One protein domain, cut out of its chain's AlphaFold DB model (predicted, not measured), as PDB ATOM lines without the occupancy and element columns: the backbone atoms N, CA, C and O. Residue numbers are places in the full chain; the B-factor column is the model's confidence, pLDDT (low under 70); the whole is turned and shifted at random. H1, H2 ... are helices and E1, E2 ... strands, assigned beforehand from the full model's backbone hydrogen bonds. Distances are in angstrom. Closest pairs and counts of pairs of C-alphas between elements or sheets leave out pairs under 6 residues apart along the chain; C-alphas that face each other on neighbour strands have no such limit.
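Overview. This is residues 270 to 461 of the 464 residues of an uncharacterized protein of Exidia glandulosa HHB12029 (UniProt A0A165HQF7). A twisted sheet of six antiparallel strands forms a wall, with H1, H2 and H5 in a row over one face, crossing the strands or running slantwise to them. On the opposite face, H4 packs near one end of the strands and H3 packs on H4 off the sheet; residues 332 to 337 stick out there, while a small hairpin, E7 and E8, lies near the edge strand E6 and packs on H5. The printed part has 192 residues, with five named helices and eight named strands in the order E1 H1 H2 E2 H3 H4 E3 E4 E5 H5 E6 E7 E8, and its class is mixed, helices and strands. The large sheet runs E1 E2 E5 E4 E3 E6. The whole is compact, with a radius of gyration of the C-alphas of 18.0 A and spans of 52 by 39 by 33 A.

Along the chain. E1, residues 271 to 279, begins at C-alpha 271 (178.427, 267.235, 193.248) and is 23.2 A long. H1, residues 287 to 294, is 10.2 A long, and H2, residues 300 to 312, is 18.8 A. E2, residues 316 to 324, is 26.1 A long. H3, residues 335 to 350, is the longest helix at 22.0 A, with C-alpha 335 at (152.743, 256.713, 200.129). H4 is residues 360 to 368, 10.8 A. E3, residues 376 to 383, is 23.3 A; E4, residues 389 to 398, is 29.4 A; and E5, residues 404 to 413, is 28.6 A. H5, residues 418 to 427, is 14.5 A, and E6, residues 435 to 438, is 10.1 A. E7, residues 442 to 444, is 7.0 A, and E8, residues 458 to 460, is 7.4 A, ending at C-alpha 460 (172.969, 242.191, 168.749).

Arrangement. In the large sheet E1 and E6 are the edge strands. E1 and E2 are antiparallel at 162 degrees, with N 278 and O 317 3.0 A apart. E2 and E5 have N 322 and O 406 at 2.8 A. E3, E4 and E5 form a meander, each strand the antiparallel neighbour of the one before; N 394 and O 378 are 2.7 A apart, and N 407 and O 395 2.8 A. E3 and E6 have N 381 and O 437 at 2.8 A. H1 is on the sheet at a height of 10.0 A and runs across the strands, at 77 degrees to E3 on the local plane. H2, on the same face, runs slantwise to them, at 54 degrees to E4 on the local plane. H1 and H2, a helical hairpin, touch at Ala 293 and Ala 300, whose C-alphas are the closest at 5.8 A. H2 touches H5 with residues 306 to 310 alone, the closest C-alphas being those of Leu 310 and Leu 419, 7.2 A apart, at a shallow tilt of 8 degrees, opposite ways. H4 is on the opposite face, over E5, at a height of 10.4 A. H3 is not on the sheet; it touches H4, the closest C-alphas being those of Arg 342 and Leu 368 at 6.0 A, at a steep tilt of 40 degrees. E7 and E8 form a hairpin, with N 459 and O 443 3.1 A apart. The C-alphas of Leu 427 in H5 and Gly 459 in E8 are 5.6 A apart. Every O i to N i+4 pair is within hydrogen-bond range in H1, H3, H4 and H5; in H2 8 of 9 are.

Size, cuts and confidence. The two C-alphas farthest apart are those of Glu 335 and His 418, 53.2 A. The printed part has no cut. The link from E7 to E8, 13 residues, is long. Residues 332 to 337, of which 335 to 337 belong to H3, stand free. The mean pLDDT of the printed part is 73.7, and 76 residues are under 70, among them residues 344 to 371 and 442 to 461.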
ATOM      1  N   LEU A 270     174.915 265.455 194.174       60.84
ATOM      2  CA  LEU A 270     175.399 266.265 195.307       60.84
ATOM      3  C   LEU A 270     176.612 267.115 194.917       60.84
ATOM      4  O   LEU A 270     176.802 268.222 195.411       60.84
ATOM      5  N   ALA A 271     177.420 266.555 194.025       59.91
ATOM      6  CA  ALA A 271     178.427 267.235 193.248       59.91
ATOM      7  C   ALA A 271     178.535 266.484 191.915       59.91
ATOM      8  O   ALA A 271     178.712 265.261 191.914       59.91
ATOM      9  N   SER A 272     178.423 267.194 190.791       59.09
ATOM     10  CA  SER A 272     179.038 266.726 189.551       59.09
ATOM     11  C   SER A 272     180.525 267.020 189.690       59.09
ATOM     12  O   SER A 272     180.961 268.174 189.673       59.09
ATOM     13  N   VAL A 273     181.309 265.983 189.955       57.16
ATOM     14  CA  VAL A 273     182.753 266.146 190.056       57.16
ATOM     15  C   VAL A 273     183.288 265.991 188.645       57.16
ATOM     16  O   VAL A 273     183.386 264.873 188.162       57.16
ATOM     17  N   LEU A 274     183.562 267.148 188.032       58.53
ATOM     18  CA  LEU A 274     184.471 267.385 186.907       58.53
ATOM     19  C   LEU A 274     184.327 266.408 185.720       58.53
ATOM     20  O   LEU A 274     184.762 265.266 185.802       58.53
ATOM     21  N   ALA A 275     183.804 266.889 184.586       66.19
ATOM     22  CA  ALA A 275     184.082 266.241 183.307       66.19
ATOM     23  C   ALA A 275     185.581 266.418 183.030       66.19
ATOM     24  O   ALA A 275     186.032 267.520 182.704       66.19
ATOM     25  N   GLU A 276     186.367 265.374 183.272       75.06
ATOM     26  CA  GLU A 276     187.779 265.371 182.910       75.06
ATOM     27  C   GLU A 276     187.881 264.857 181.476       75.06
ATOM     28  O   GLU A 276     187.641 263.680 181.200       75.06
ATOM     29  N   GLU A 277     188.195 265.764 180.551       76.81
ATOM     30  CA  GLU A 277     188.628 265.367 179.219       76.81
ATOM     31  C   GLU A 277     190.047 264.815 179.331       76.81
ATOM     32  O   GLU A 277     190.997 265.531 179.657       76.81
ATOM     33  N   THR A 278     190.195 263.526 179.059       79.88
ATOM     34  CA  THR A 278     191.499 262.865 179.012       79.88
ATOM     35  C   THR A 278     191.575 261.971 177.777       79.88
ATOM     36  O   THR A 278     190.687 261.975 176.920       79.88
ATOM     37  N   ARG A 279     192.671 261.236 177.617       78.19
ATOM     38  CA  ARG A 279     192.861 260.293 176.514       78.19
ATOM     39  C   ARG A 279     192.633 258.872 177.000       78.19
ATOM     40  O   ARG A 279     192.940 258.553 178.149       78.19
ATOM     41  N   VAL A 280     192.154 257.991 176.117       74.75
ATOM     42  CA  VAL A 280     191.954 256.561 176.448       74.75
ATOM     43  C   VAL A 280     193.221 255.929 177.050       74.75
ATOM     44  O   VAL A 280     193.128 255.090 177.944       74.75
ATOM     45  N   ASP A 281     194.412 256.319 176.578       73.56
ATOM     46  CA  ASP A 281     195.694 255.809 177.072       73.56
ATOM     47  C   ASP A 281     196.130 256.395 178.427       73.56
ATOM     48  O   ASP A 281     196.971 255.795 179.097       73.56
ATOM     49  N   GLU A 282     195.538 257.512 178.856       74.81
ATOM     50  CA  GLU A 282     195.861 258.221 180.102       74.81
ATOM     51  C   GLU A 282     194.913 257.868 181.262       74.81
ATOM     52  O   GLU A 282     195.355 257.827 182.408       74.81
ATOM     53  N   LEU A 283     193.653 257.496 180.989       70.69
ATOM     54  CA  LEU A 283     192.666 257.064 182.003       70.69
ATOM     55  C   LEU A 283     192.972 255.683 182.632       70.69
ATOM     56  O   LEU A 283     192.131 255.048 183.270       70.69
ATOM     57  N   TYR A 284     194.176 255.151 182.444       62.31
ATOM     58  CA  TYR A 284     194.507 253.806 182.892       62.31
ATOM     59  C   TYR A 284     194.827 253.757 184.393       62.31
ATOM     60  O   TYR A 284     195.984 253.738 184.804       62.31
ATOM     61  N   ASP A 285     193.784 253.663 185.217       60.59
ATOM     62  CA  ASP A 285     193.902 253.225 186.616       60.59
ATOM     63  C   ASP A 285     193.663 251.703 186.763       60.59
ATOM     64  O   ASP A 285     193.894 251.111 187.807       60.59
ATOM     65  N   GLY A 286     193.190 251.008 185.724       62.12
ATOM     66  CA  GLY A 286     192.864 249.575 185.802       62.12
ATOM     67  C   GLY A 286     191.608 249.275 186.633       62.12
ATOM     68  O   GLY A 286     190.816 248.435 186.227       62.12
ATOM     69  N   ARG A 287     191.319 250.048 187.688       66.62
ATOM     70  CA  ARG A 287     190.188 249.860 188.619       66.62
ATOM     71  C   ARG A 287     188.837 249.599 187.948       66.62
ATOM     72  O   ARG A 287     188.106 248.715 188.392       66.62
ATOM     73  N   PHE A 288     188.496 250.339 186.891       67.94
ATOM     74  CA  PHE A 288     187.225 250.145 186.188       67.94
ATOM     75  C   PHE A 288     187.155 248.773 185.491       67.94
ATOM     76  O   PHE A 288     186.197 248.019 185.682       67.94
ATOM     77  N   PHE A 289     188.186 248.420 184.721       72.62
ATOM     78  CA  PHE A 289     188.236 247.161 183.974       72.62
ATOM     79  C   PHE A 289     188.536 245.956 184.860       72.62
ATOM     80  O   PHE A 289     188.019 244.877 184.589       72.62
ATOM     81  N   ASP A 290     189.279 246.145 185.946       75.88
ATOM     82  CA  ASP A 290     189.494 245.133 186.977       75.88
ATOM     83  C   ASP A 290     188.170 244.781 187.654       75.88
ATOM     84  O   ASP A 290     187.854 243.605 187.822       75.88
ATOM     85  N   SER A 291     187.344 245.787 187.965       74.00
ATOM     86  CA  SER A 291     185.994 245.562 188.488       74.00
ATOM     87  C   SER A 291     185.091 244.890 187.449       74.00
ATOM     88  O   SER A 291     184.381 243.936 187.773       74.00
ATOM     89  N   LEU A 292     185.163 245.308 186.180       73.12
ATOM     90  CA  LEU A 292     184.397 244.672 185.107       73.12
ATOM     91  C   LEU A 292     184.801 243.199 184.920       73.12
ATOM     92  O   LEU A 292     183.933 242.331 184.836       73.12
ATOM     93  N   ALA A 293     186.098 242.898 184.931       76.75
ATOM     94  CA  ALA A 293     186.628 241.541 184.851       76.75
ATOM     95  C   ALA A 293     186.247 240.707 186.087       76.75
ATOM     96  O   ALA A 293     185.873 239.540 185.959       76.75
ATOM     97  N   ALA A 294     186.274 241.309 187.280       78.31
ATOM     98  CA  ALA A 294     185.893 240.657 188.530       78.31
ATOM     99  C   ALA A 294     184.385 240.375 188.632       78.31
ATOM    100  O   ALA A 294     183.995 239.381 189.246       78.31
ATOM    101  N   SER A 295     183.537 241.198 188.006       69.75
ATOM    102  CA  SER A 295     182.073 241.070 188.083       69.75
ATOM    103  C   SER A 295     181.497 239.865 187.324       69.75
ATOM    104  O   SER A 295     180.310 239.574 187.457       69.75
ATOM    105  N   ARG A 296     182.321 239.132 186.554       75.75
ATOM    106  CA  ARG A 296     181.923 237.945 185.766       75.75
ATOM    107  C   ARG A 296     180.727 238.187 184.833       75.75
ATOM    108  O   ARG A 296     180.016 237.244 184.486       75.75
ATOM    109  N   VAL A 297     180.492 239.432 184.417       73.69
ATOM    110  CA  VAL A 297     179.433 239.744 183.451       73.69
ATOM    111  C   VAL A 297     179.753 239.102 182.101       73.69
ATOM    112  O   VAL A 297     180.900 239.106 181.651       73.69
ATOM    113  N   SER A 298     178.734 238.558 181.433       73.00
ATOM    114  CA  SER A 298     178.880 237.788 180.184       73.00
ATOM    115  C   SER A 298     179.549 238.566 179.045       73.00
ATOM    116  O   SER A 298     180.108 237.966 178.131       73.00
ATOM    117  N   TYR A 299     179.523 239.898 179.103       76.31
ATOM    118  CA  TYR A 299     180.087 240.789 178.092       76.31
ATOM    119  C   TYR A 299     181.460 241.377 178.463       76.31
ATOM    120  O   TYR A 299     182.011 242.146 177.672       76.31
ATOM    121  N   ALA A 300     182.042 241.022 179.619       78.25
ATOM    122  CA  ALA A 300     183.305 241.597 180.100       78.25
ATOM    123  C   ALA A 300     184.439 241.464 179.069       78.25
ATOM    124  O   ALA A 300     185.156 242.426 178.808       78.25
ATOM    125  N   GLN A 301     184.556 240.304 178.415       80.69
ATOM    126  CA  GLN A 301     185.579 240.071 177.392       80.69
ATOM    127  C   GLN A 301     185.405 240.977 176.162       80.69
ATOM    128  O   GLN A 301     186.396 241.493 175.653       80.69
ATOM    129  N   ARG A 302     184.168 241.218 175.696       76.19
ATOM    130  CA  ARG A 302     183.921 242.132 174.565       76.19
ATOM    131  C   ARG A 302     184.210 243.576 174.930       76.19
ATOM    132  O   ARG A 302     184.785 244.293 174.124       76.19
ATOM    133  N   ALA A 303     183.839 243.989 176.138       79.50
ATOM    134  CA  ALA A 303     184.169 245.318 176.631       79.50
ATOM    135  C   ALA A 303     185.692 245.520 176.723       79.50
ATOM    136  O   ALA A 303     186.178 246.575 176.335       79.50
ATOM    137  N   LEU A 304     186.448 244.496 177.150       81.50
ATOM    138  CA  LEU A 304     187.916 244.520 177.155       81.50
ATOM    139  C   LEU A 304     188.506 244.588 175.736       81.50
ATOM    140  O   LEU A 304     189.379 245.411 175.485       81.50
ATOM    141  N   GLN A 305     188.004 243.784 174.792       83.75
ATOM    142  CA  GLN A 305     188.445 243.824 173.389       83.75
ATOM    143  C   GLN A 305     188.156 245.175 172.730       83.75
ATOM    144  O   GLN A 305     189.023 245.741 172.066       83.75
ATOM    145  N   LEU A 306     186.946 245.699 172.935       84.56
ATOM    146  CA  LEU A 306     186.547 247.022 172.474       84.56
ATOM    147  C   LEU A 306     187.466 248.095 173.064       84.56
ATOM    148  O   LEU A 306     187.942 248.967 172.345       84.56
ATOM    149  N   TRP A 307     187.764 248.009 174.360       83.62
ATOM    150  CA  TRP A 307     188.674 248.935 175.022       83.62
ATOM    151  C   TRP A 307     190.094 248.890 174.447       83.62
ATOM    152  O   TRP A 307     190.683 249.937 174.178       83.62
ATOM    153  N   ASP A 308     190.636 247.696 174.196       84.38
ATOM    154  CA  ASP A 308     191.956 247.541 173.578       84.38
ATOM    155  C   ASP A 308     192.023 248.172 172.178       84.38
ATOM    156  O   ASP A 308     193.024 248.812 171.834       84.38
ATOM    157  N   GLN A 309     190.947 248.058 171.393       85.38
ATOM    158  CA  GLN A 309     190.829 248.740 170.100       85.38
ATOM    159  C   GLN A 309     190.813 250.264 170.274       85.38
ATOM    160  O   GLN A 309     191.638 250.959 169.680       85.38
ATOM    161  N   LEU A 310     189.943 250.782 171.145       84.38
ATOM    162  CA  LEU A 310     189.804 252.220 171.407       84.38
ATOM    163  C   LEU A 310     191.119 252.859 171.884       84.38
ATOM    164  O   LEU A 310     191.461 253.970 171.477       84.38
ATOM    165  N   ARG A 311     191.900 252.139 172.699       82.38
ATOM    166  CA  ARG A 311     193.199 252.597 173.215       82.38
ATOM    167  C   ARG A 311     194.241 252.805 172.119       82.38
ATOM    168  O   ARG A 311     195.090 253.684 172.242       82.38
ATOM    169  N   THR A 312     194.178 252.022 171.046       84.38
ATOM    170  CA  THR A 312     195.159 252.093 169.954       84.38
ATOM    171  C   THR A 312     195.099 253.436 169.212       84.38
ATOM    172  O   THR A 312     196.131 253.941 168.772       84.38
ATOM    173  N   GLU A 313     193.922 254.061 169.141       81.25
ATOM    174  CA  GLU A 313     193.708 255.328 168.422       81.25
ATOM    175  C   GLU A 313     193.842 256.589 169.281       81.25
ATOM    176  O   GLU A 313     193.773 257.701 168.762       81.25
ATOM    177  N   LYS A 314     194.084 256.441 170.590       81.62
ATOM    178  CA  LYS A 314     194.256 257.564 171.528       81.62
ATOM    179  C   LYS A 314     193.133 258.606 171.451       81.62
ATOM    180  O   LYS A 314     193.406 259.813 171.479       81.62
ATOM    181  N   LEU A 315     191.896 258.126 171.317       84.88
ATOM    182  CA  LEU A 315     190.704 258.966 171.261       84.88
ATOM    183  C   LEU A 315     190.569 259.812 172.537       84.88
ATOM    184  O   LEU A 315     191.050 259.430 173.609       84.88
ATOM    185  N   ALA A 316     189.911 260.962 172.405       83.25
ATOM    186  CA  ALA A 316     189.483 261.741 173.557       83.25
ATOM    187  C   ALA A 316     188.332 261.014 174.261       83.25
ATOM    188  O   ALA A 316     187.457 260.431 173.612       83.25
ATOM    189  N   ILE A 317     188.348 261.057 175.584       84.88
ATOM    190  CA  ILE A 317     187.300 260.513 176.435       84.88
ATOM    191  C   ILE A 317     186.843 261.577 177.415       84.88
ATOM    192  O   ILE A 317     187.658 262.331 177.947       84.88
ATOM    193  N   SER A 318     185.539 261.612 177.651       86.44
ATOM    194  CA  SER A 318     184.957 262.345 178.767       86.44
ATOM    195  C   SER A 318     184.690 261.345 179.877       86.44
ATOM    196  O   SER A 318     184.035 260.323 179.645       86.44
ATOM    197  N   VAL A 319     185.227 261.609 181.067       86.00
ATOM    198  CA  VAL A 319     184.852 260.861 182.264       86.00
ATOM    199  C   VAL A 319     184.057 261.749 183.187       86.00
ATOM    200  O   VAL A 319     184.524 262.795 183.631       86.00
ATOM    201  N   GLU A 320     182.847 261.299 183.482       87.00
ATOM    202  CA  GLU A 320     181.893 262.025 184.298       87.00
ATOM    203  C   GLU A 320     181.636 261.235 185.577       87.00
ATOM    204  O   GLU A 320     181.178 260.089 185.546       87.00
ATOM    205  N   VAL A 321     181.952 261.839 186.724       85.88
ATOM    206  CA  VAL A 321     181.723 261.221 188.032       85.88
ATOM    207  C   VAL A 321     180.606 261.952 188.763       85.88
ATOM    208  O   VAL A 321     180.721 263.109 189.177       85.88
ATOM    209  N   TYR A 322     179.524 261.224 188.994       85.12
ATOM    210  CA  TYR A 322     178.355 261.678 189.720       85.12
ATOM    211  C   TYR A 322     178.303 261.022 191.098       85.12
ATOM    212  O   TYR A 322     178.441 259.805 191.241       85.12
ATOM    213  N   ARG A 323     178.065 261.829 192.135       84.44
ATOM    214  CA  ARG A 323     177.797 261.332 193.490       84.44
ATOM    215  C   ARG A 323     176.361 261.627 193.884       84.44
ATOM    216  O   ARG A 323     175.926 262.779 193.858       84.44
ATOM    217  N   TYR A 324     175.639 260.594 194.302       80.81
ATOM    218  CA  TYR A 324     174.265 260.693 194.782       80.81
ATOM    219  C   TYR A 324     174.179 260.280 196.249       80.81
ATOM    220  O   TYR A 324     174.830 259.327 196.679       80.81
ATOM    221  N   THR A 325     173.317 260.949 197.016       75.69
ATOM    222  CA  THR A 325     172.944 260.472 198.352       75.69
ATOM    223  C   THR A 325     172.307 259.091 198.254       75.69
ATOM    224  O   THR A 325     171.350 258.898 197.497       75.69
ATOM    225  N   SER A 326     172.754 258.161 199.095       66.19
ATOM    226  CA  SER A 326     171.989 256.946 199.408       66.19
ATOM    227  C   SER A 326     170.765 257.219 200.273       66.19
ATOM    228  O   SER A 326     169.888 256.362 200.385       66.19
ATOM    229  N   ALA A 327     170.678 258.414 200.872       64.50
ATOM    230  CA  ALA A 327     169.511 258.822 201.632       64.50
ATOM    231  C   ALA A 327     168.245 258.663 200.765       64.50
ATOM    232  O   ALA A 327     168.232 259.108 199.608       64.50
ATOM    233  N   PRO A 328     167.188 258.018 201.296       60.72
ATOM    234  CA  PRO A 328     165.946 257.847 200.564       60.72
ATOM    235  C   PRO A 328     165.424 259.224 200.173       60.72
ATOM    236  O   PRO A 328     165.306 260.115 201.017       60.72
ATOM    237  N   VAL A 329     165.119 259.395 198.888       59.00
ATOM    238  CA  VAL A 329     164.499 260.634 198.432       59.00
ATOM    239  C   VAL A 329     163.150 260.715 199.124       59.00
ATOM    240  O   VAL A 329     162.310 259.826 198.969       59.00
ATOM    241  N   THR A 330     162.957 261.753 199.933       57.62
ATOM    242  CA  THR A 330     161.634 262.046 200.479       57.62
ATOM    243  C   THR A 330     160.861 262.695 199.348       57.62
ATOM    244  O   THR A 330     160.919 263.905 199.154       57.62
ATOM    245  N   LEU A 331     160.246 261.860 198.514       60.16
ATOM    246  CA  LEU A 331     159.400 262.339 197.437       60.16
ATOM    247  C   LEU A 331     158.113 262.878 198.063       60.16
ATOM    248  O   LEU A 331     157.517 262.172 198.877       60.16
ATOM    249  N   PRO A 332     157.658 264.088 197.698       58.34
ATOM    250  CA  PRO A 332     156.371 264.627 198.131       58.34
ATOM    251  C   PRO A 332     155.214 263.938 197.383       58.34
ATOM    252  O   PRO A 332     154.294 264.585 196.896       58.34
ATOM    253  N   LEU A 333     155.285 262.615 197.241       60.19
ATOM    254  CA  LEU A 333     154.279 261.783 196.602       60.19
ATOM    255  C   LEU A 333     153.486 261.034 197.682       60.19
ATOM    256  O   LEU A 333     154.046 260.702 198.729       60.19
ATOM    257  N   PRO A 334     152.199 260.728 197.444       67.88
ATOM    258  CA  PRO A 334     151.430 259.873 198.339       67.88
ATOM    259  C   PRO A 334     152.122 258.517 198.557       67.88
ATOM    260  O   PRO A 334     152.638 257.921 197.610       67.88
ATOM    261  N   GLU A 335     152.082 257.988 199.784       69.62
ATOM    262  CA  GLU A 335     152.743 256.713 200.129       69.62
ATOM    263  C   GLU A 335     152.248 255.543 199.261       69.62
ATOM    264  O   GLU A 335     153.015 254.638 198.943       69.62
ATOM    265  N   SER A 336     150.989 255.578 198.810       66.88
ATOM    266  CA  SER A 336     150.430 254.591 197.880       66.88
ATOM    267  C   SER A 336     151.128 254.610 196.517       66.88
ATOM    268  O   SER A 336     151.448 253.555 195.980       66.88
ATOM    269  N   THR A 337     151.431 255.796 195.979       62.53
ATOM    270  CA  THR A 337     152.163 255.961 194.713       62.53
ATOM    271  C   THR A 337     153.597 255.466 194.854       62.53
ATOM    272  O   THR A 337     154.089 254.737 193.995       62.53
ATOM    273  N   ILE A 338     154.251 255.795 195.974       66.19
ATOM    274  CA  ILE A 338     155.595 255.296 196.288       66.19
ATOM    275  C   ILE A 338     155.582 253.766 196.397       66.19
ATOM    276  O   ILE A 338     156.479 253.103 195.880       66.19
ATOM    277  N   THR A 339     154.563 253.194 197.039       70.44
ATOM    278  CA  THR A 339     154.415 251.742 197.211       70.44
ATOM    279  C   THR A 339     154.213 251.032 195.874       70.44
ATOM    280  O   THR A 339     154.967 250.111 195.577       70.44
ATOM    281  N   HIS A 340     153.298 251.500 195.022       67.00
ATOM    282  CA  HIS A 340     153.095 250.921 193.689       67.00
ATOM    283  C   HIS A 340     154.343 251.021 192.809       67.00
ATOM    284  O   HIS A 340     154.709 250.052 192.147       67.00
ATOM    285  N   ALA A 341     155.039 252.164 192.836       66.44
ATOM    286  CA  ALA A 341     156.305 252.310 192.129       66.44
ATOM    287  C   ALA A 341     157.319 251.265 192.620       66.44
ATOM    288  O   ALA A 341     157.916 250.553 191.817       66.44
ATOM    289  N   ARG A 342     157.477 251.107 193.943       71.94
ATOM    290  CA  ARG A 342     158.366 250.091 194.531       71.94
ATOM    291  C   ARG A 342     158.005 248.670 194.095       71.94
ATOM    292  O   ARG A 342     158.906 247.902 193.762       71.94
ATOM    293  N   GLU A 343     156.727 248.311 194.105       71.81
ATOM    294  CA  GLU A 343     156.266 246.988 193.673       71.81
ATOM    295  C   GLU A 343     156.603 246.748 192.198       71.81
ATOM    296  O   GLU A 343     157.276 245.766 191.889       71.81
ATOM    297  N   HIS A 344     156.264 247.695 191.316       68.81
ATOM    298  CA  HIS A 344     156.590 247.617 189.891       68.81
ATOM    299  C   HIS A 344     158.097 247.450 189.653       68.81
ATOM    300  O   HIS A 344     158.507 246.556 188.913       68.81
ATOM    301  N   PHE A 345     158.940 248.252 190.316       66.44
ATOM    302  CA  PHE A 345     160.398 248.148 190.174       66.44
ATOM    303  C   PHE A 345     160.961 246.853 190.720       66.44
ATOM    304  O   PHE A 345     161.883 246.299 190.131       66.44
ATOM    305  N   THR A 346     160.428 246.367 191.839       69.62
ATOM    306  CA  THR A 346     160.859 245.088 192.398       69.62
ATOM    307  C   THR A 346     160.563 243.976 191.403       69.62
ATOM    308  O   THR A 346     161.465 243.213 191.077       69.62
ATOM    309  N   THR A 347     159.353 243.948 190.839       66.88
ATOM    310  CA  THR A 347     158.970 242.964 189.824       66.88
ATOM    311  C   THR A 347     159.804 243.085 188.549       66.88
ATOM    312  O   THR A 347     160.302 242.070 188.072       66.88
ATOM    313  N   ALA A 348     160.020 244.291 188.014       62.31
ATOM    314  CA  ALA A 348     160.829 244.501 186.807       62.31
ATOM    315  C   ALA A 348     162.307 244.115 187.017       62.31
ATOM    316  O   ALA A 348     162.918 243.459 186.170       62.31
ATOM    317  N   TRP A 349     162.872 244.465 188.177       64.50
ATOM    318  CA  TRP A 349     164.242 244.122 188.552       64.50
ATOM    319  C   TRP A 349     164.422 242.615 188.772       64.50
ATOM    320  O   TRP A 349     165.391 242.026 188.295       64.50
ATOM    321  N   GLU A 350     163.484 241.974 189.476       67.75
ATOM    322  CA  GLU A 350     163.492 240.528 189.733       67.75
ATOM    323  C   GLU A 350     163.227 239.710 188.468       67.75
ATOM    324  O   GLU A 350     163.812 238.639 188.306       67.75
ATOM    325  N   ALA A 351     162.431 240.237 187.534       63.75
ATOM    326  CA  ALA A 351     162.256 239.665 186.202       63.75
ATOM    327  C   ALA A 351     163.540 239.719 185.349       63.75
ATOM    328  O   ALA A 351     163.561 239.145 184.262       63.75
ATOM    329  N   GLN A 352     164.605 240.380 185.834       54.97
ATOM    330  CA  GLN A 352     165.857 240.618 185.112       54.97
ATOM    331  C   GLN A 352     165.620 241.168 183.704       54.97
ATOM    332  O   GLN A 352     166.384 240.860 182.785       54.97
ATOM    333  N   ASP A 353     164.594 242.003 183.521       55.41
ATOM    334  CA  ASP A 353     164.354 242.655 182.236       55.41
ATOM    335  C   ASP A 353     165.345 243.819 182.064       55.41
ATOM    336  O   ASP A 353     165.011 245.000 182.057       55.41
ATOM    337  N   GLN A 354     166.629 243.455 181.959       50.75
ATOM    338  CA  GLN A 354     167.785 244.333 181.763       50.75
ATOM    339  C   GLN A 354     167.723 245.111 180.441       50.75
ATOM    340  O   GLN A 354     168.631 245.892 180.160       50.75
ATOM    341  N   LYS A 355     166.679 244.897 179.630       51.75
ATOM    342  CA  LYS A 355     166.388 245.661 178.415       51.75
ATOM    343  C   LYS A 355     166.076 247.125 178.710       51.75
ATOM    344  O   LYS A 355     166.243 247.974 177.839       51.75
ATOM    345  N   ARG A 356     165.644 247.448 179.935       55.12
ATOM    346  CA  ARG A 356     165.368 248.832 180.320       55.12
ATOM    347  C   ARG A 356     166.680 249.569 180.605       55.12
ATOM    348  O   ARG A 356     167.400 249.346 181.584       55.12
ATOM    349  N   GLY A 357     167.035 250.407 179.638       52.91
ATOM    350  CA  GLY A 357     168.237 251.220 179.607       52.91
ATOM    351  C   GLY A 357     168.453 252.055 180.855       52.91
ATOM    352  O   GLY A 357     167.498 252.503 181.467       52.91
ATOM    353  N   ALA A 358     169.732 252.280 181.182       46.72
ATOM    354  CA  ALA A 358     170.286 253.340 182.038       46.72
ATOM    355  C   ALA A 358     169.779 253.494 183.500       46.72
ATOM    356  O   ALA A 358     170.580 253.759 184.397       46.72
ATOM    357  N   CYS A 359     168.504 253.296 183.795       52.19
ATOM    358  CA  CYS A 359     167.836 253.898 184.939       52.19
ATOM    359  C   CYS A 359     167.949 253.095 186.249       52.19
ATOM    360  O   CYS A 359     167.888 253.673 187.332       52.19
ATOM    361  N   ASP A 360     168.186 251.787 186.207       66.19
ATOM    362  CA  ASP A 360     167.738 250.978 187.345       66.19
ATOM    363  C   ASP A 360     168.594 250.963 188.613       66.19
ATOM    364  O   ASP A 360     168.018 250.949 189.688       66.19
ATOM    365  N   ALA A 361     169.932 250.972 188.585       64.81
ATOM    366  CA  ALA A 361     170.687 250.736 189.832       64.81
ATOM    367  C   ALA A 361     170.532 251.886 190.847       64.81
ATOM    368  O   ALA A 361     170.341 251.671 192.048       64.81
ATOM    369  N   ILE A 362     170.567 253.121 190.342       66.12
ATOM    370  CA  ILE A 362     170.441 254.340 191.144       66.12
ATOM    371  C   ILE A 362     169.010 254.501 191.659       66.12
ATOM    372  O   ILE A 362     168.825 254.859 192.824       66.12
ATOM    373  N   LEU A 363     168.006 254.229 190.817       65.44
ATOM    374  CA  LEU A 363     166.591 254.316 191.184       65.44
ATOM    375  C   LEU A 363     166.169 253.164 192.095       65.44
ATOM    376  O   LEU A 363     165.479 253.401 193.079       65.44
ATOM    377  N   HIS A 364     166.654 251.948 191.851       66.62
ATOM    378  CA  HIS A 364     166.461 250.801 192.734       66.62
ATOM    379  C   HIS A 364     166.986 251.119 194.137       66.62
ATOM    380  O   HIS A 364     166.268 250.958 195.120       66.62
ATOM    381  N   HIS A 365     168.202 251.659 194.260       67.75
ATOM    382  CA  HIS A 365     168.728 252.047 195.570       67.75
ATOM    383  C   HIS A 365     167.913 253.185 196.215       67.75
ATOM    384  O   HIS A 365     167.584 253.117 197.400       67.75
ATOM    385  N   ALA A 366     167.524 254.193 195.429       64.38
ATOM    386  CA  ALA A 366     166.734 255.338 195.885       64.38
ATOM    387  C   ALA A 366     165.348 254.978 196.413       64.38
ATOM    388  O   ALA A 366     164.925 255.468 197.461       64.38
ATOM    389  N   LEU A 367     164.627 254.173 195.634       63.53
ATOM    390  CA  LEU A 367     163.215 253.885 195.825       63.53
ATOM    391  C   LEU A 367     163.039 252.693 196.759       63.53
ATOM    392  O   LEU A 367     162.194 252.747 197.652       63.53
ATOM    393  N   LEU A 368     163.857 251.645 196.609       65.50
ATOM    394  CA  LEU A 368     163.690 250.379 197.330       65.50
ATOM    395  C   LEU A 368     164.519 250.279 198.611       65.50
ATOM    396  O   LEU A 368     164.358 249.308 199.348       65.50
ATOM    397  N   ARG A 369     165.386 251.261 198.906       64.56
ATOM    398  CA  ARG A 369     166.269 251.269 200.092       64.56
ATOM    399  C   ARG A 369     167.130 250.004 200.231       64.56
ATOM    400  O   ARG A 369     167.570 249.663 201.328       64.56
ATOM    401  N   LYS A 370     167.365 249.277 199.137       65.56
ATOM    402  CA  LYS A 370     168.218 248.086 199.136       65.56
ATOM    403  C   LYS A 370     169.667 248.522 198.947       65.56
ATOM    404  O   LYS A 370     169.976 249.214 197.978       65.56
ATOM    405  N   GLN A 371     170.554 248.107 199.853       67.94
ATOM    406  CA  GLN A 371     171.994 248.291 199.671       67.94
ATOM    407  C   GLN A 371     172.438 247.641 198.357       67.94
ATOM    408  O   GLN A 371     172.059 246.509 198.051       67.94
ATOM    409  N   LEU A 372     173.227 248.372 197.571       70.19
ATOM    410  CA  LEU A 372     173.939 247.820 196.423       70.19
ATOM    411  C   LEU A 372     175.034 246.904 196.981       70.19
ATOM    412  O   LEU A 372     176.073 247.371 197.432       70.19
ATOM    413  N   LEU A 373     174.759 245.598 197.027       69.88
ATOM    414  CA  LEU A 373     175.679 244.603 197.594       69.88
ATOM    415  C   LEU A 373     176.913 244.372 196.713       69.88
ATOM    416  O   LEU A 373     177.923 243.865 197.195       69.88
ATOM    417  N   GLN A 374     176.818 244.695 195.422       75.25
ATOM    418  CA  GLN A 374     177.883 244.532 194.440       75.25
ATOM    419  C   GLN A 374     177.876 245.711 193.458       75.25
ATOM    420  O   GLN A 374     176.801 246.266 193.196       75.25
ATOM    421  N   PRO A 375     179.042 246.089 192.903       77.00
ATOM    422  CA  PRO A 375     179.123 247.028 191.792       77.00
ATOM    423  C   PRO A 375     178.226 246.595 190.632       77.00
ATOM    424  O   PRO A 375     178.187 245.418 190.268       77.00
ATOM    425  N   VAL A 376     177.518 247.552 190.039       79.94
ATOM    426  CA  VAL A 376     176.735 247.319 188.825       79.94
ATOM    427  C   VAL A 376     177.476 247.944 187.657       79.94
ATOM    428  O   VAL A 376     177.727 249.149 187.626       79.94
ATOM    429  N   HIS A 377     177.804 247.105 186.682       78.00
ATOM    430  CA  HIS A 377     178.402 247.518 185.424       78.00
ATOM    431  C   HIS A 377     177.334 247.504 184.337       78.00
ATOM    432  O   HIS A 377     176.577 246.535 184.214       78.00
ATOM    433  N   LYS A 378     177.276 248.569 183.539       77.31
ATOM    434  CA  LYS A 378     176.494 248.618 182.302       77.31
ATOM    435  C   LYS A 378     177.371 249.204 181.201       77.31
ATOM    436  O   LYS A 378     178.121 250.139 181.443       77.31
ATOM    437  N   GLY A 379     177.276 248.677 179.989       77.38
ATOM    438  CA  GLY A 379     177.931 249.260 178.822       77.38
ATOM    439  C   GLY A 379     176.988 249.225 177.637       77.38
ATOM    440  O   GLY A 379     176.293 248.227 177.433       77.38
ATOM    441  N   TRP A 380     176.938 250.311 176.880       83.12
ATOM    442  CA  TRP A 380     176.134 250.406 175.673       83.12
ATOM    443  C   TRP A 380     176.810 251.286 174.632       83.12
ATOM    444  O   TRP A 380     177.741 252.040 174.914       83.12
ATOM    445  N   ILE A 381     176.362 251.122 173.396       81.69
ATOM    446  CA  ILE A 381     176.928 251.776 172.228       81.69
ATOM    447  C   ILE A 381     175.798 252.453 171.483       81.69
ATOM    448  O   ILE A 381     174.883 251.792 170.999       81.69
ATOM    449  N   GLY A 382     175.853 253.778 171.437       84.88
ATOM    450  CA  GLY A 382     174.963 254.611 170.646       84.88
ATOM    451  C   GLY A 382     175.534 254.804 169.256       84.88
ATOM    452  O   GLY A 382     176.683 255.215 169.115       84.88
ATOM    453  N   VAL A 383     174.734 254.535 168.233       81.38
ATOM    454  CA  VAL A 383     175.018 254.935 166.857       81.38
ATOM    455  C   VAL A 383     174.062 256.064 166.508       81.38
ATOM    456  O   VAL A 383     172.847 255.873 166.523       81.38
ATOM    457  N   HIS A 384     174.615 257.243 166.238       81.44
ATOM    458  CA  HIS A 384     173.847 258.462 165.978       81.44
ATOM    459  C   HIS A 384     173.483 258.599 164.498       81.44
ATOM    460  O   HIS A 384     174.096 257.976 163.633       81.44
ATOM    461  N   HIS A 385     172.520 259.470 164.181       73.12
ATOM    462  CA  HIS A 385     172.096 259.737 162.797       73.12
ATOM    463  C   HIS A 385     173.229 260.238 161.882       73.12
ATOM    464  O   HIS A 385     173.184 260.013 160.676       73.12
ATOM    465  N   CYS A 386     174.256 260.887 162.439       80.81
ATOM    466  CA  CYS A 386     175.466 261.296 161.718       80.81
ATOM    467  C   CYS A 386     176.458 260.141 161.478       80.81
ATOM    468  O   CYS A 386     177.513 260.354 160.897       80.81
ATOM    469  N   GLY A 387     176.159 258.921 161.931       81.75
ATOM    470  CA  GLY A 387     177.045 257.762 161.820       81.75
ATOM    471  C   GLY A 387     178.182 257.728 162.845       81.75
ATOM    472  O   GLY A 387     178.925 256.741 162.879       81.75
ATOM    473  N   GLU A 388     178.313 258.756 163.687       88.69
ATOM    474  CA  GLU A 388     179.203 258.752 164.847       88.69
ATOM    475  C   GLU A 388     178.762 257.694 165.857       88.69
ATOM    476  O   GLU A 388     177.568 257.462 166.073       88.69
ATOM    477  N   ILE A 389     179.747 257.058 166.485       89.69
ATOM    478  CA  ILE A 389     179.507 256.070 167.530       89.69
ATOM    479  C   ILE A 389     179.891 256.694 168.865       89.69
ATOM    480  O   ILE A 389     180.986 257.222 169.024       89.69
ATOM    481  N   THR A 390     178.993 256.618 169.839       90.50
ATOM    482  CA  THR A 390     179.297 256.900 171.241       90.50
ATOM    483  C   THR A 390     179.343 255.586 171.993       90.50
ATOM    484  O   THR A 390     178.340 254.882 172.084       90.50
ATOM    485  N   VAL A 391     180.505 255.246 172.534       86.94
ATOM    486  CA  VAL A 391     180.627 254.137 173.478       86.94
ATOM    487  C   VAL A 391     180.454 254.726 174.869       86.94
ATOM    488  O   VAL A 391     181.262 255.558 175.279       86.94
ATOM    489  N   LEU A 392     179.404 254.314 175.578       87.25
ATOM    490  CA  LEU A 392     179.184 254.702 176.964       87.25
ATOM    491  C   LEU A 392     179.349 253.487 177.862       87.25
ATOM    492  O   LEU A 392     178.633 252.487 177.752       87.25
ATOM    493  N   ILE A 393     180.286 253.592 178.792       83.75
ATOM    494  CA  ILE A 393     180.500 252.577 179.807       83.75
ATOM    495  C   ILE A 393     180.218 253.196 181.168       83.75
ATOM    496  O   ILE A 393     180.774 254.223 181.531       83.75
ATOM    497  N   ARG A 394     179.328 252.560 181.921       85.25
ATOM    498  CA  ARG A 394     178.795 253.049 183.184       85.25
ATOM    499  C   ARG A 394     179.172 252.114 184.323       85.25
ATOM    500  O   ARG A 394     178.851 250.922 184.314       85.25
ATOM    501  N   HIS A 395     179.787 252.685 185.346       84.25
ATOM    502  CA  HIS A 395     180.099 252.038 186.607       84.25
ATOM    503  C   HIS A 395     179.219 252.604 187.715       84.25
ATOM    504  O   HIS A 395     179.204 253.810 187.927       84.25
ATOM    505  N   THR A 396     178.502 251.767 188.457       85.19
ATOM    506  CA  THR A 396     177.797 252.198 189.669       85.19
ATOM    507  C   THR A 396     178.348 251.446 190.872       85.19
ATOM    508  O   THR A 396     178.278 250.220 190.929       85.19
ATOM    509  N   THR A 397     178.878 252.188 191.840       85.50
ATOM    510  CA  THR A 397     179.434 251.673 193.099       85.50
ATOM    511  C   THR A 397     178.816 252.395 194.289       85.50
ATOM    512  O   THR A 397     178.184 253.441 194.134       85.50
ATOM    513  N   VAL A 398     178.982 251.824 195.478       84.38
ATOM    514  CA  VAL A 398     178.733 252.519 196.744       84.38
ATOM    515  C   VAL A 398     180.098 252.815 197.348       84.38
ATOM    516  O   VAL A 398     180.924 251.906 197.417       84.38
ATOM    517  N   ASP A 399     180.359 254.070 197.700       82.69
ATOM    518  CA  ASP A 399     181.605 254.435 198.372       82.69
ATOM    519  C   ASP A 399     181.574 254.080 199.869       82.69
ATOM    520  O   ASP A 399     180.538 253.689 200.415       82.69
ATOM    521  N   ASP A 400     182.723 254.190 200.537       82.62
ATOM    522  CA  ASP A 400     182.862 253.861 201.963       82.62
ATOM    523  C   ASP A 400     181.983 254.748 202.865       82.62
ATOM    524  O   ASP A 400     181.576 254.331 203.952       82.62
ATOM    525  N   ASP A 401     181.644 255.951 202.392       83.00
ATOM    526  CA  ASP A 401     180.759 256.904 203.066       83.00
ATOM    527  C   ASP A 401     179.267 256.612 202.796       83.00
ATOM    528  O   ASP A 401     178.373 257.296 203.306       83.00
ATOM    529  N   GLY A 402     178.977 255.571 202.012       81.44
ATOM    530  CA  GLY A 402     177.641 255.105 201.689       81.44
ATOM    531  C   GLY A 402     176.952 255.879 200.569       81.44
ATOM    532  O   GLY A 402     175.766 255.645 200.359       81.44
ATOM    533  N   TYR A 403     177.612 256.785 199.848       83.94
ATOM    534  CA  TYR A 403     177.054 257.439 198.661       83.94
ATOM    535  C   TYR A 403     177.089 256.508 197.454       83.94
ATOM    536  O   TYR A 403     177.970 255.664 197.310       83.94
ATOM    537  N   ILE A 404     176.143 256.700 196.534       84.06
ATOM    538  CA  ILE A 404     176.224 256.044 195.232       84.06
ATOM    539  C   ILE A 404     177.157 256.872 194.355       84.06
ATOM    540  O   ILE A 404     176.862 258.030 194.047       84.06
ATOM    541  N   ARG A 405     178.249 256.259 193.911       85.94
ATOM    542  CA  ARG A 405     179.148 256.809 192.905       85.94
ATOM    543  C   ARG A 405     178.816 256.193 191.552       85.94
ATOM    544  O   ARG A 405     178.954 254.986 191.356       85.94
ATOM    545  N   LEU A 406     178.391 257.038 190.626       86.81
ATOM    546  CA  LEU A 406     178.210 256.715 189.220       86.81
ATOM    547  C   LEU A 406     179.378 257.316 188.441       86.81
ATOM    548  O   LEU A 406     179.636 258.508 188.546       86.81
ATOM    549  N   GLU A 407     180.081 256.499 187.680       86.56
ATOM    550  CA  GLU A 407     181.177 256.926 186.817       86.56
ATOM    551  C   GLU A 407     180.846 256.517 185.387       86.56
ATOM    552  O   GLU A 407     180.551 255.350 185.122       86.56
ATOM    553  N   GLU A 408     180.832 257.489 184.486       88.50
ATOM    554  CA  GLU A 408     180.535 257.297 183.074       88.50
ATOM    555  C   GLU A 408     181.774 257.612 182.256       88.50
ATOM    556  O   GLU A 408     182.337 258.695 182.361       88.50
ATOM    557  N   VAL A 409     182.194 256.652 181.441       86.75
ATOM    558  CA  VAL A 409     183.244 256.830 180.447       86.75
ATOM    559  C   VAL A 409     182.559 256.947 179.097       86.75
ATOM    560  O   VAL A 409     181.954 255.984 178.615       86.75
ATOM    561  N   ILE A 410     182.641 258.136 178.510       89.38
ATOM    562  CA  ILE A 410     182.011 258.490 177.244       89.38
ATOM    563  C   ILE A 410     183.108 258.660 176.202       89.38
ATOM    564  O   ILE A 410     184.035 259.457 176.359       89.38
ATOM    565  N   ILE A 411     183.007 257.884 175.128       89.44
ATOM    566  CA  ILE A 411     184.017 257.824 174.078       89.44
ATOM    567  C   ILE A 411     183.330 258.127 172.760       89.44
ATOM    568  O   ILE A 411     182.509 257.339 172.279       89.44
ATOM    569  N   HIS A 412     183.672 259.268 172.177       91.12
ATOM    570  CA  HIS A 412     183.181 259.660 170.866       91.12
ATOM    571  C   HIS A 412     184.127 259.112 169.800       91.12
ATOM    572  O   HIS A 412     185.307 259.460 169.756       91.12
ATOM    573  N   VAL A 413     183.609 258.233 168.947       91.38
ATOM    574  CA  VAL A 413     184.331 257.653 167.816       91.38
ATOM    575  C   VAL A 413     183.840 258.349 166.544       91.38
ATOM    576  O   VAL A 413     182.707 258.093 166.111       91.38
ATOM    577  N   PRO A 414     184.663 259.229 165.938       89.81
ATOM    578  CA  PRO A 414     184.286 259.947 164.727       89.81
ATOM    579  C   PRO A 414     183.884 258.985 163.611       89.81
ATOM    580  O   PRO A 414     184.445 257.894 163.491       89.81
ATOM    581  N   GLN A 415     182.949 259.402 162.756       90.81
ATOM    582  CA  GLN A 415     182.493 258.588 161.623       90.81
ATOM    583  C   GLN A 415     183.654 258.138 160.716       90.81
ATOM    584  O   GLN A 415     183.668 257.003 160.246       90.81
ATOM    585  N   GLU A 416     184.638 259.016 160.522       90.62
ATOM    586  CA  GLU A 416     185.799 258.805 159.647       90.62
ATOM    587  C   GLU A 416     186.899 257.927 160.276       90.62
ATOM    588  O   GLU A 416     187.857 257.547 159.602       90.62
ATOM    589  N   SER A 417     186.806 257.609 161.574       90.38
ATOM    590  CA  SER A 417     187.781 256.731 162.228       90.38
ATOM    591  C   SER A 417     187.605 255.298 161.732       90.38
ATOM    592  O   SER A 417     186.490 254.781 161.621       90.38
ATOM    593  N   HIS A 418     188.721 254.609 161.493       91.94
ATOM    594  CA  HIS A 418     188.691 253.194 161.134       91.94
ATOM    595  C   HIS A 418     188.112 252.327 162.266       91.94
ATOM    596  O   HIS A 418     187.559 251.260 161.988       91.94
ATOM    597  N   LEU A 419     188.148 252.806 163.519       89.69
ATOM    598  CA  LEU A 419     187.441 252.179 164.634       89.69
ATOM    599  C   LEU A 419     185.931 252.161 164.438       89.69
ATOM    600  O   LEU A 419     185.297 251.230 164.911       89.69
ATOM    601  N   ASN A 420     185.332 253.121 163.730       91.12
ATOM    602  CA  ASN A 420     183.887 253.103 163.492       91.12
ATOM    603  C   ASN A 420     183.470 251.803 162.783       91.12
ATOM    604  O   ASN A 420     182.561 251.099 163.230       91.12
ATOM    605  N   ALA A 421     184.202 251.444 161.725       89.81
ATOM    606  CA  ALA A 421     184.002 250.201 160.991       89.81
ATOM    607  C   ALA A 421     184.322 248.969 161.852       89.81
ATOM    608  O   ALA A 421     183.533 248.027 161.866       89.81
ATOM    609  N   GLN A 422     185.421 248.993 162.615       90.06
ATOM    610  CA  GLN A 422     185.811 247.870 163.476       90.06
ATOM    611  C   GLN A 422     184.820 247.619 164.614       90.06
ATOM    612  O   GLN A 422     184.535 246.468 164.919       90.06
ATOM    613  N   ILE A 423     184.261 248.667 165.223       87.50
ATOM    614  CA  ILE A 423     183.254 248.554 166.285       87.50
ATOM    615  C   ILE A 423     181.960 247.981 165.709       87.50
ATOM    616  O   ILE A 423     181.383 247.059 166.288       87.50
ATOM    617  N   LYS A 424     181.526 248.478 164.543       86.75
ATOM    618  CA  LYS A 424     180.365 247.927 163.828       86.75
ATOM    619  C   LYS A 424     180.577 246.462 163.460       86.75
ATOM    620  O   LYS A 424     179.669 245.663 163.650       86.75
ATOM    621  N   GLU A 425     181.768 246.090 163.004       88.44
ATOM    622  CA  GLU A 425     182.117 244.704 162.690       88.44
ATOM    623  C   GLU A 425     182.152 243.820 163.946       88.44
ATOM    624  O   GLU A 425     181.493 242.779 163.983       88.44
ATOM    625  N   LEU A 426     182.852 244.260 165.000       83.25
ATOM    626  CA  LEU A 426     182.993 243.554 166.279       83.25
ATOM    627  C   LEU A 426     181.632 243.219 166.895       83.25
ATOM    628  O   LEU A 426     181.453 242.157 167.493       83.25
ATOM    629  N   LEU A 427     180.673 244.130 166.745       81.12
ATOM    630  CA  LEU A 427     179.347 244.028 167.342       81.12
ATOM    631  C   LEU A 427     178.269 243.622 166.349       81.12
ATOM    632  O   LEU A 427     177.118 243.514 166.751       81.12
ATOM    633  N   ARG A 428     178.629 243.406 165.079       83.69
ATOM    634  CA  ARG A 428     177.709 243.134 163.964       83.69
ATOM    635  C   ARG A 428     176.550 244.120 163.866       83.69
ATOM    636  O   ARG A 428     175.398 243.732 163.684       83.69
ATOM    637  N   ILE A 429     176.862 245.398 164.004       84.06
ATOM    638  CA  ILE A 429     175.904 246.479 163.820       84.06
ATOM    639  C   ILE A 429     175.850 246.805 162.327       84.06
ATOM    640  O   ILE A 429     176.884 247.058 161.705       84.06
ATOM    641  N   GLU A 430     174.651 246.792 161.741       86.00
ATOM    642  CA  GLU A 430     174.462 247.174 160.340       86.00
ATOM    643  C   GLU A 430     174.932 248.614 160.102       86.00
ATOM    644  O   GLU A 430     174.759 249.493 160.945       86.00
ATOM    645  N   SER A 431     175.515 248.891 158.933       83.19
ATOM    646  CA  SER A 431     176.099 250.208 158.637       83.19
ATOM    647  C   SER A 431     175.090 251.362 158.693       83.19
ATOM    648  O   SER A 431     175.500 252.497 158.936       83.19
ATOM    649  N   LEU A 432     173.802 251.063 158.487       84.62
ATOM    650  CA  LEU A 432     172.678 252.003 158.508       84.62
ATOM    651  C   LEU A 432     171.935 252.047 159.853       84.62
ATOM    652  O   LEU A 432     170.976 252.806 159.982       84.62
ATOM    653  N   PHE A 433     172.331 251.234 160.836       84.50
ATOM    654  CA  PHE A 433     171.664 251.203 162.132       84.50
ATOM    655  C   PHE A 433     171.851 252.533 162.869       84.50
ATOM    656  O   PHE A 433     172.970 253.023 163.009       84.50
ATOM    657  N   VAL A 434     170.747 253.078 163.379       83.31
ATOM    658  CA  VAL A 434     170.726 254.220 164.294       83.31
ATOM    659  C   VAL A 434     169.957 253.795 165.536       83.31
ATOM    660  O   VAL A 434     168.824 253.329 165.429       83.31
ATOM    661  N   GLY A 435     170.571 253.933 166.706       84.94
ATOM    662  CA  GLY A 435     169.990 253.477 167.965       84.94
ATOM    663  C   GLY A 435     171.044 253.120 169.005       84.94
ATOM    664  O   GLY A 435     172.215 253.464 168.868       84.94
ATOM    665  N   CYS A 436     170.625 252.418 170.056       82.25
ATOM    666  CA  CYS A 436     171.502 251.979 171.141       82.25
ATOM    667  C   CYS A 436     171.592 250.451 171.169       82.25
ATOM    668  O   CYS A 436     170.574 249.770 171.093       82.25
ATOM    669  N   VAL A 437     172.806 249.919 171.314       80.25
ATOM    670  CA  VAL A 437     173.068 248.490 171.515       80.25
ATOM    671  C   VAL A 437     173.673 248.294 172.894       80.25
ATOM    672  O   VAL A 437     174.764 248.796 173.174       80.25
ATOM    673  N   TYR A 438     173.001 247.541 173.757       79.50
ATOM    674  CA  TYR A 438     173.558 247.191 175.058       79.50
ATOM    675  C   TYR A 438     174.521 246.010 174.937       79.50
ATOM    676  O   TYR A 438     174.219 244.996 174.307       79.50
ATOM    677  N   LEU A 439     175.688 246.100 175.581       77.81
ATOM    678  CA  LEU A 439     176.720 245.065 175.474       77.81
ATOM    679  C   LEU A 439     176.262 243.708 176.032       77.81
ATOM    680  O   LEU A 439     176.720 242.672 175.548       77.81
ATOM    681  N   HIS A 440     175.343 243.693 177.008       73.44
ATOM    682  CA  HIS A 440     174.765 242.460 177.561       73.44
ATOM    683  C   HIS A 440     173.740 241.786 176.638       73.44
ATOM    684  O   HIS A 440     173.471 240.598 176.801       73.44
ATOM    685  N   GLU A 441     173.190 242.507 175.660       70.81
ATOM    686  CA  GLU A 441     172.215 241.977 174.693       70.81
ATOM    687  C   GLU A 441     172.871 241.332 173.473       70.81
ATOM    688  O   GLU A 441     172.218 240.623 172.704       70.81
ATOM    689  N   VAL A 442     174.176 241.544 173.297       68.50
ATOM    690  CA  VAL A 442     174.951 240.878 172.258       68.50
ATOM    691  C   VAL A 442     175.146 239.423 172.691       68.50
ATOM    692  O   VAL A 442     175.965 239.107 173.555       68.50
ATOM    693  N   GLN A 443     174.378 238.509 172.110       64.25
ATOM    694  CA  GLN A 443     174.460 237.081 172.413       64.25
ATOM    695  C   GLN A 443     175.222 236.343 171.313       64.25
ATOM    696  O   GLN A 443     175.352 236.801 170.177       64.25
ATOM    697  N   CYS A 444     175.778 235.190 171.665       61.78
ATOM    698  CA  CYS A 444     176.242 234.234 170.671       61.78
ATOM    699  C   CYS A 444     175.029 233.516 170.089       61.78
ATOM    700  O   CYS A 444     174.223 232.978 170.845       61.78
ATOM    701  N   TYR A 445     174.891 233.523 168.767       56.03
ATOM    702  CA  TYR A 445     173.736 232.950 168.079       56.03
ATOM    703  C   TYR A 445     173.707 231.412 168.119       56.03
ATOM    704  O   TYR A 445     172.670 230.833 167.826       56.03
ATOM    705  N   GLU A 446     174.809 230.749 168.491       56.41
ATOM    706  CA  GLU A 446     174.940 229.283 168.424       56.41
ATOM    707  C   GLU A 446     174.900 228.571 169.791       56.41
ATOM    708  O   GLU A 446     175.234 227.396 169.874       56.41
ATOM    709  N   GLU A 447     174.513 229.252 170.880       54.56
ATOM    710  CA  GLU A 447     174.390 228.663 172.237       54.56
ATOM    711  C   GLU A 447     175.642 227.919 172.757       54.56
ATOM    712  O   GLU A 447     175.577 227.154 173.721       54.56
ATOM    713  N   HIS A 448     176.816 228.149 172.164       57.72
ATOM    714  CA  HIS A 448     178.047 227.511 172.613       57.72
ATOM    715  C   HIS A 448     178.419 227.987 174.022       57.72
ATOM    716  O   HIS A 448     178.778 229.147 174.229       57.72
ATOM    717  N   THR A 449     178.384 227.067 174.985       46.16
ATOM    718  CA  THR A 449     178.701 227.318 176.398       46.16
ATOM    719  C   THR A 449     180.183 227.594 176.662       46.16
ATOM    720  O   THR A 449     180.517 228.023 177.762       46.16
ATOM    721  N   ASP A 450     181.056 227.382 175.670       47.50
ATOM    722  CA  ASP A 450     182.513 227.339 175.865       47.50
ATOM    723  C   ASP A 450     183.327 228.005 174.735       47.50
ATOM    724  O   ASP A 450     184.537 227.812 174.637       47.50
ATOM    725  N   CYS A 451     182.709 228.757 173.812       52.56
ATOM    726  CA  CYS A 451     183.395 229.037 172.541       52.56
ATOM    727  C   CYS A 451     184.526 230.073 172.581       52.56
ATOM    728  O   CYS A 451     185.135 230.285 171.536       52.56
ATOM    729  N   GLY A 452     184.826 230.747 173.698       49.69
ATOM    730  CA  GLY A 452     185.884 231.781 173.722       49.69
ATOM    731  C   GLY A 452     185.725 232.877 172.641       49.69
ATOM    732  O   GLY A 452     186.680 233.593 172.348       49.69
ATOM    733  N   PHE A 453     184.520 232.948 172.057       52.00
ATOM    734  CA  PHE A 453     183.929 233.812 171.032       52.00
ATOM    735  C   PHE A 453     184.848 234.355 169.914       52.00
ATOM    736  O   PHE A 453     185.290 235.502 169.982       52.00
ATOM    737  N   PRO A 454     185.021 233.618 168.796       48.62
ATOM    738  CA  PRO A 454     185.416 234.205 167.518       48.62
ATOM    739  C   PRO A 454     184.308 235.139 166.995       48.62
ATOM    740  O   PRO A 454     183.120 234.832 167.129       48.62
ATOM    741  N   ALA A 455     184.683 236.224 166.304       50.56
ATOM    742  CA  ALA A 455     183.773 237.201 165.680       50.56
ATOM    743  C   ALA A 455     182.707 236.584 164.737       50.56
ATOM    744  O   ALA A 455     181.743 237.247 164.357       50.56
ATOM    745  N   ALA A 456     182.852 235.303 164.377       55.72
ATOM    746  CA  ALA A 456     181.968 234.528 163.511       55.72
ATOM    747  C   ALA A 456     180.647 234.047 164.160       55.72
ATOM    748  O   ALA A 456     179.737 233.697 163.406       55.72
ATOM    749  N   CYS A 457     180.448 234.152 165.483       52.69
ATOM    750  CA  CYS A 457     179.272 233.541 166.135       52.69
ATOM    751  C   CYS A 457     178.346 234.486 166.939       52.69
ATOM    752  O   CYS A 457     177.380 233.999 167.517       52.69
ATOM    753  N   SER A 458     178.568 235.808 167.013       53.88
ATOM    754  CA  SER A 458     177.776 236.690 167.907       53.88
ATOM    755  C   SER A 458     177.358 238.039 167.335       53.88
ATOM    756  O   SER A 458     178.158 238.639 166.636       53.88
ATOM    757  N   GLY A 459     176.179 238.550 167.705       59.34
ATOM    758  CA  GLY A 459     175.656 239.860 167.285       59.34
ATOM    759  C   GLY A 459     174.505 240.361 168.172       59.34
ATOM    760  O   GLY A 459     174.151 239.690 169.149       59.34
ATOM    761  N   PRO A 460     173.950 241.552 167.892       57.31
ATOM    762  CA  PRO A 460     172.969 242.191 168.749       57.31
ATOM    763  C   PRO A 460     171.593 241.547 168.559       57.31
ATOM    764  O   PRO A 460     171.186 241.217 167.440       57.31
ATOM    765  N   ARG A 461     170.837 241.384 169.649       59.03
ATOM    766  CA  ARG A 461     169.385 241.201 169.551       59.03
ATOM    767  C   ARG A 461     168.766 242.567 169.280       59.03
ATOM    768  O   ARG A 461     168.413 243.279 170.210       59.03
TER     769      ARG A 461